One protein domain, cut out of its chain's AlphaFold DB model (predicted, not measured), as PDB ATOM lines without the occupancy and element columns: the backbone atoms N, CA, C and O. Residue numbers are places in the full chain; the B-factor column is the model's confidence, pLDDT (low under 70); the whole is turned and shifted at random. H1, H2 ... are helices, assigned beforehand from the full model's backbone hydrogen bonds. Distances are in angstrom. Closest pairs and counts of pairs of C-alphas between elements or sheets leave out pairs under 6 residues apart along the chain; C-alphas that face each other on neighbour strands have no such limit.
ATOM      1  N   GLY A 156      19.910 -11.566  36.158       84.25
ATOM      2  CA  GLY A 156      18.703 -10.988  35.566       84.25
ATOM      3  C   GLY A 156      17.645 -12.038  35.240       84.25
ATOM      4  O   GLY A 156      16.485 -11.852  35.590       84.25
ATOM      5  N   ARG A 157      18.043 -13.177  34.662       83.88
ATOM      6  CA  ARG A 157      17.144 -14.312  34.392       83.88
ATOM      7  C   ARG A 157      16.550 -14.892  35.674       83.88
ATOM      8  O   ARG A 157      15.347 -15.131  35.724       83.88
ATOM      9  N   ARG A 158      17.354 -15.052  36.732       83.81
ATOM     10  CA  ARG A 158      16.859 -15.502  38.045       83.81
ATOM     11  C   ARG A 158      15.865 -14.506  38.649       83.81
ATOM     12  O   ARG A 158      14.821 -14.917  39.139       83.81
ATOM     13  N   LEU A 159      16.164 -13.206  38.591       83.00
ATOM     14  CA  LEU A 159      15.265 -12.163  39.096       83.00
ATOM     15  C   LEU A 159      13.971 -12.063  38.289       83.00
ATOM     16  O   LEU A 159      12.906 -11.864  38.866       83.00
ATOM     17  N   LEU A 160      14.046 -12.278  36.976       79.75
ATOM     18  CA  LEU A 160      12.872 -12.367  36.118       79.75
ATOM     19  C   LEU A 160      11.975 -13.560  36.482       79.75
ATOM     20  O   LEU A 160      10.760 -13.446  36.350       79.75
ATOM     21  N   GLY A 161      12.542 -14.664  36.977       75.12
ATOM     22  CA  GLY A 161      11.774 -15.810  37.477       75.12
ATOM     23  C   GLY A 161      10.844 -15.444  38.639       75.12
ATOM     24  O   GLY A 161       9.650 -15.706  38.560       75.12
ATOM     25  N   PHE A 162      11.342 -14.723  39.653       72.19
ATOM     26  CA  PHE A 162      10.525 -14.314  40.815       72.19
ATOM     27  C   PHE A 162       9.298 -13.465  40.446       72.19
ATOM     28  O   PHE A 162       8.297 -13.450  41.166       72.19
ATOM     29  N   ARG A 163       9.373 -12.739  39.324       67.06
ATOM     30  CA  ARG A 163       8.242 -11.985  38.782       67.06
ATOM     31  C   ARG A 163       7.134 -12.916  38.293       67.06
ATOM     32  O   ARG A 163       5.983 -12.668  38.630       67.06
ATOM     33  N   GLN A 164       7.473 -13.942  37.510       60.75
ATOM     34  CA  GLN A 164       6.482 -14.879  36.967       60.75
ATOM     35  C   GLN A 164       5.683 -15.526  38.097       60.75
ATOM     36  O   GLN A 164       4.460 -15.588  38.026       60.75
ATOM     37  N   ASP A 165       6.356 -15.893  39.186       61.84
ATOM     38  CA  ASP A 165       5.700 -16.475  40.356       61.84
ATOM     39  C   ASP A 165       4.762 -15.473  41.049       61.84
ATOM     40  O   ASP A 165       3.661 -15.828  41.457       61.84
ATOM     41  N   SER A 166       5.151 -14.199  41.151       62.22
ATOM     42  CA  SER A 166       4.332 -13.175  41.820       62.22
ATOM     43  C   SER A 166       3.117 -12.754  40.983       62.22
ATOM     44  O   SER A 166       2.005 -12.666  41.499       62.22
ATOM     45  N   GLU A 167       3.311 -12.510  39.683       64.88
ATOM     46  CA  GLU A 167       2.248 -12.069  38.769       64.88
ATOM     47  C   GLU A 167       1.261 -13.195  38.454       64.88
ATOM     48  O   GLU A 167       0.057 -12.952  38.457       64.88
ATOM     49  N   SER A 168       1.733 -14.431  38.249       65.06
ATOM     50  CA  SER A 168       0.835 -15.570  38.024       65.06
ATOM     51  C   SER A 168      -0.003 -15.894  39.259       65.06
ATOM     52  O   SER A 168      -1.192 -16.165  39.119       65.06
ATOM     53  N   ASN A 169       0.563 -15.799  40.465       67.62
ATOM     54  CA  ASN A 169      -0.195 -16.014  41.696       67.62
ATOM     55  C   ASN A 169      -1.243 -14.919  41.918       67.62
ATOM     56  O   ASN A 169      -2.381 -15.233  42.255       67.62
ATOM     57  N   HIS A 170      -0.910 -13.647  41.678       73.06
ATOM     58  CA  HIS A 170      -1.891 -12.563  41.782       73.06
ATOM     59  C   HIS A 170      -2.966 -12.648  40.689       73.06
ATOM     60  O   HIS A 170      -4.143 -12.500  40.993       73.06
ATOM     61  N   SER A 171      -2.594 -12.980  39.449       75.69
ATOM     62  CA  SER A 171      -3.551 -13.192  38.358       75.69
ATOM     63  C   SER A 171      -4.482 -14.370  38.637       75.69
ATOM     64  O   SER A 171      -5.678 -14.274  38.386       75.69
ATOM     65  N   ARG A 172      -3.960 -15.483  39.169       78.94
ATOM     66  CA  ARG A 172      -4.781 -16.624  39.600       78.94
ATOM     67  C   ARG A 172      -5.706 -16.248  40.746       78.94
ATOM     68  O   ARG A 172      -6.827 -16.733  40.791       78.94
ATOM     69  N   PHE A 173      -5.242 -15.402  41.661       84.12
ATOM     70  CA  PHE A 173      -6.066 -14.906  42.751       84.12
ATOM     71  C   PHE A 173      -7.232 -14.059  42.231       84.12
ATOM     72  O   PHE A 173      -8.357 -14.295  42.651       84.12
ATOM     73  N   ASP A 174      -7.002 -13.167  41.263       82.50
ATOM     74  CA  ASP A 174      -8.071 -12.431  40.576       82.50
ATOM     75  C   ASP A 174      -9.045 -13.369  39.844       82.50
ATOM     76  O   ASP A 174     -10.257 -13.278  40.037       82.50
ATOM     77  N   GLN A 175      -8.518 -14.318  39.064       84.69
ATOM     78  CA  GLN A 175      -9.300 -15.300  38.296       84.69
ATOM     79  C   GLN A 175     -10.099 -16.279  39.165       84.69
ATOM     80  O   GLN A 175     -11.053 -16.880  38.685       84.69
ATOM     81  N   ALA A 176      -9.731 -16.458  40.436       85.25
ATOM     82  CA  ALA A 176     -10.464 -17.324  41.356       85.25
ATOM     83  C   ALA A 176     -11.824 -16.737  41.780       85.25
ATOM     84  O   ALA A 176     -12.639 -17.451  42.366       85.25
ATOM     85  N   TYR A 177     -12.082 -15.454  41.503       84.94
ATOM     86  CA  TYR A 177     -13.366 -14.814  41.778       84.94
ATOM     87  C   TYR A 177     -14.300 -14.881  40.558       84.94
ATOM     88  O   TYR A 177     -13.824 -14.792  39.428       84.94
ATOM     89  N   PRO A 178     -15.635 -14.933  40.753       85.38
ATOM     90  CA  PRO A 178     -16.606 -15.052  39.654       85.38
ATOM     91  C   PRO A 178     -16.524 -13.972  38.564       85.38
ATOM     92  O   PRO A 178     -16.975 -14.193  37.447       85.38
ATOM     93  N   HIS A 179     -15.973 -12.800  38.885       86.88
ATOM     94  CA  HIS A 179     -15.801 -11.688  37.946       86.88
ATOM     95  C   HIS A 179     -14.348 -11.498  37.491       86.88
ATOM     96  O   HIS A 179     -14.022 -10.442  36.953       86.88
ATOM     97  N   GLU A 180     -13.472 -12.474  37.753       85.62
ATOM     98  CA  GLU A 180     -12.031 -12.421  37.460       85.62
ATOM     99  C   GLU A 180     -11.341 -11.166  38.030       85.62
ATOM    100  O   GLU A 180     -10.412 -10.589  37.456       85.62
ATOM    101  N   ARG A 181     -11.859 -10.697  39.167       82.00
ATOM    102  CA  ARG A 181     -11.434  -9.493  39.878       82.00
ATOM    103  C   ARG A 181     -11.616  -9.716  41.367       82.00
ATOM    104  O   ARG A 181     -12.705 -10.100  41.803       82.00
ATOM    105  N   VAL A 182     -10.598  -9.379  42.150       84.00
ATOM    106  CA  VAL A 182     -10.743  -9.278  43.605       84.00
ATOM    107  C   VAL A 182     -11.821  -8.235  43.946       84.00
ATOM    108  O   VAL A 182     -11.725  -7.086  43.498       84.00
ATOM    109  N   PRO A 183     -12.836  -8.581  44.763       83.31
ATOM    110  CA  PRO A 183     -13.871  -7.644  45.185       83.31
ATOM    111  C   PRO A 183     -13.304  -6.681  46.235       83.31
ATOM    112  O   PRO A 183     -13.420  -6.891  47.442       83.31
ATOM    113  N   ALA A 184     -12.649  -5.621  45.767       85.19
ATOM    114  CA  ALA A 184     -12.051  -4.589  46.600       85.19
ATOM    115  C   ALA A 184     -12.691  -3.220  46.342       85.19
ATOM    116  O   ALA A 184     -12.655  -2.699  45.227       85.19
ATOM    117  N   TYR A 185     -13.213  -2.592  47.396       85.00
ATOM    118  CA  TYR A 185     -13.776  -1.245  47.323       85.00
ATOM    119  C   TYR A 185     -12.706  -0.199  47.654       85.00
ATOM    120  O   TYR A 185     -12.455   0.133  48.812       85.00
ATOM    121  N   GLY A 186     -12.057   0.315  46.608       81.19
ATOM    122  CA  GLY A 186     -11.039   1.360  46.707       81.19
ATOM    123  C   GLY A 186      -9.608   0.841  46.897       81.19
ATOM    124  O   GLY A 186      -9.363  -0.307  47.270       81.19
ATOM    125  N   ALA A 187      -8.638   1.722  46.634       75.50
ATOM    126  CA  ALA A 187      -7.217   1.367  46.554       75.50
ATOM    127  C   ALA A 187      -6.652   0.778  47.858       75.50
ATOM    128  O   ALA A 187      -5.863  -0.164  47.817       75.50
ATOM    129  N   ASN A 188      -7.075   1.293  49.017       80.12
ATOM    130  CA  ASN A 188      -6.590   0.819  50.316       80.12
ATOM    131  C   ASN A 188      -7.110  -0.583  50.660       80.12
ATOM    132  O   ASN A 188      -6.340  -1.410  51.145       80.12
ATOM    133  N   ALA A 189      -8.391  -0.863  50.388       80.31
ATOM    134  CA  ALA A 189      -8.974  -2.184  50.614       80.31
ATOM    135  C   ALA A 189      -8.326  -3.226  49.695       80.31
ATOM    136  O   ALA A 189      -7.921  -4.289  50.161       80.31
ATOM    137  N   GLY A 190      -8.132  -2.880  48.416       80.88
ATOM    138  CA  GLY A 190      -7.417  -3.733  47.466       80.88
ATOM    139  C   GLY A 190      -6.001  -4.030  47.938       80.88
ATOM    140  O   GLY A 190      -5.617  -5.191  48.056       80.88
ATOM    141  N   LEU A 191      -5.249  -2.993  48.312       80.12
ATOM    142  CA  LEU A 191      -3.898  -3.151  48.841       80.12
ATOM    143  C   LEU A 191      -3.855  -4.086  50.061       80.12
ATOM    144  O   LEU A 191      -2.975  -4.941  50.127       80.12
ATOM    145  N   LEU A 192      -4.791  -3.951  51.006       82.00
ATOM    146  CA  LEU A 192      -4.847  -4.803  52.197       82.00
ATOM    147  C   LEU A 192      -5.039  -6.282  51.827       82.00
ATOM    148  O   LEU A 192      -4.337  -7.140  52.363       82.00
ATOM    149  N   ILE A 193      -5.945  -6.568  50.888       85.50
ATOM    150  CA  ILE A 193      -6.222  -7.933  50.427       85.50
ATOM    151  C   ILE A 193      -4.974  -8.540  49.772       85.50
ATOM    152  O   ILE A 193      -4.561  -9.637  50.151       85.50
ATOM    153  N   TYR A 194      -4.317  -7.820  48.853       81.75
ATOM    154  CA  TYR A 194      -3.104  -8.324  48.194       81.75
ATOM    155  C   TYR A 194      -1.926  -8.483  49.166       81.75
ATOM    156  O   TYR A 194      -1.168  -9.445  49.049       81.75
ATOM    157  N   ILE A 195      -1.776  -7.596  50.159       81.12
ATOM    158  CA  ILE A 195      -0.771  -7.768  51.222       81.12
ATOM    159  C   ILE A 195      -1.053  -9.043  52.023       81.12
ATOM    160  O   ILE A 195      -0.128  -9.819  52.267       81.12
ATOM    161  N   GLY A 196      -2.310  -9.276  52.415       83.19
ATOM    162  CA  GLY A 196      -2.713 -10.488  53.129       83.19
ATOM    163  C   GLY A 196      -2.429 -11.752  52.316       83.19
ATOM    164  O   GLY A 196      -1.799 -12.684  52.817       83.19
ATOM    165  N   TYR A 197      -2.798 -11.746  51.035       84.00
ATOM    166  CA  TYR A 197      -2.537 -12.851  50.113       84.00
ATOM    167  C   TYR A 197      -1.034 -13.136  49.949       84.00
ATOM    168  O   TYR A 197      -0.592 -14.285  50.059       84.00
ATOM    169  N   ALA A 198      -0.215 -12.098  49.762       80.56
ATOM    170  CA  ALA A 198       1.238 -12.236  49.684       80.56
ATOM    171  C   ALA A 198       1.840 -12.769  50.998       80.56
ATOM    172  O   ALA A 198       2.750 -13.602  50.977       80.56
ATOM    173  N   TRP A 199       1.332 -12.327  52.152       80.50
ATOM    174  CA  TRP A 199       1.795 -12.802  53.457       80.50
ATOM    175  C   TRP A 199       1.491 -14.292  53.660       80.50
ATOM    176  O   TRP A 199       2.383 -15.045  54.067       80.50
ATOM    177  N   VAL A 200       0.287 -14.753  53.317       85.00
ATOM    178  CA  VAL A 200      -0.067 -16.181  53.388       85.00
ATOM    179  C   VAL A 200       0.869 -17.015  52.509       85.00
ATOM    180  O   VAL A 200       1.494 -17.953  53.009       85.00
ATOM    181  N   ASN A 201       1.071 -16.625  51.246       81.38
ATOM    182  CA  ASN A 201       1.969 -17.335  50.328       81.38
ATOM    183  C   ASN A 201       3.415 -17.397  50.837       81.38
ATOM    184  O   ASN A 201       4.033 -18.466  50.834       81.38
ATOM    185  N   ASN A 202       3.950 -16.281  51.334       77.88
ATOM    186  CA  ASN A 202       5.297 -16.239  51.905       77.88
ATOM    187  C   ASN A 202       5.416 -17.119  53.159       77.88
ATOM    188  O   ASN A 202       6.452 -17.751  53.375       77.88
ATOM    189  N   SER A 203       4.363 -17.190  53.975       81.69
ATOM    190  CA  SER A 203       4.331 -18.021  55.184       81.69
ATOM    191  C   SER A 203       4.321 -19.510  54.842       81.69
ATOM    192  O   SER A 203       5.124 -20.259  55.400       81.69
ATOM    193  N   ILE A 204       3.493 -19.923  53.877       82.62
ATOM    194  CA  ILE A 204       3.456 -21.298  53.355       82.62
ATOM    195  C   ILE A 204       4.810 -21.665  52.743       82.62
ATOM    196  O   ILE A 204       5.408 -22.670  53.124       82.62
ATOM    197  N   THR A 205       5.342 -20.819  51.857       78.31
ATOM    198  CA  THR A 205       6.649 -21.030  51.212       78.31
ATOM    199  C   THR A 205       7.756 -21.199  52.249       78.31
ATOM    200  O   THR A 205       8.569 -22.116  52.155       78.31
ATOM    201  N   ARG A 206       7.768 -20.360  53.292       77.75
ATOM    202  CA  ARG A 206       8.728 -20.464  54.397       77.75
ATOM    203  C   ARG A 206       8.552 -21.749  55.204       77.75
ATOM    204  O   ARG A 206       9.556 -22.311  55.629       77.75
ATOM    205  N   ALA A 207       7.323 -22.201  55.449       83.81
ATOM    206  CA  ALA A 207       7.063 -23.447  56.168       83.81
ATOM    207  C   ALA A 207       7.523 -24.672  55.360       83.81
ATOM    208  O   ALA A 207       8.218 -25.532  55.894       83.81
ATOM    209  N   LEU A 208       7.215 -24.713  54.060       81.12
ATOM    210  CA  LEU A 208       7.609 -25.804  53.163       81.12
ATOM    211  C   LEU A 208       9.120 -25.822  52.892       81.12
ATOM    212  O   LEU A 208       9.739 -26.883  52.921       81.12
ATOM    213  N   GLY A 209       9.729 -24.650  52.696       74.94
ATOM    214  CA  GLY A 209      11.174 -24.501  52.497       74.94
ATOM    215  C   GLY A 209      12.012 -24.753  53.755       74.94
ATOM    216  O   GLY A 209      13.232 -24.841  53.666       74.94
ATOM    217  N   ARG A 210      11.375 -24.878  54.929       65.31
ATOM    218  CA  ARG A 210      12.009 -25.270  56.197       65.31
ATOM    219  C   ARG A 210      12.058 -26.780  56.418       65.31
ATOM    220  O   ARG A 210      12.528 -27.182  57.481       65.31
TER     221      ARG A 210
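AT A GLANCE: This is residues 156 to 210 of the 217 residues of an uncharacterized protein of Streptomyces sp. BK161 (UniProt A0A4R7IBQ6). Two long helices, H2 and H1, cross as a loose, skewed X, nearest to each other at His 170 and Tyr 194, and a long loop, residues 176 to 186, joins them. Beyond the crossing, residues 156 to 165 of H1 and residues 202 to 210 stick out. The printed part has 55 residues with two named helices, H1 then H2, and no named strand; the class is all helix. The whole is loose, with a radius of gyration of the C-alphas of 12.9 A and spans of 34 by 24 by 21 A.

HOW THE PARTS SIT: H2, residues 187 to 208, and H1, residues 156 to 175, are close but not clearly touching; their closest C-alphas, of His 170 and Tyr 194, are 7.8 A apart. They run opposite ways at a steep tilt of 62 degrees. Each O i to N i+4 pair is within hydrogen-bond range in H2, and 13 of 16 in H1.

IN THESE COORDINATES: H2 is 31.7 A long, from C-alpha 187 at (-7.217, 1.367, 46.554) to C-alpha 208 at (7.609, -25.804, 53.163). H1 is 28.5 A long and begins with C-alpha 156 at (18.703, -10.988, 35.566).

THE WHOLE: The C-alphas farthest apart, of Gly 186 and Arg 210, are 36.5 A apart. The printed part has no cut. The link from H1 to H2, 11 residues, is long. Residues 163 to 169 and residue 210 have pLDDT under 70.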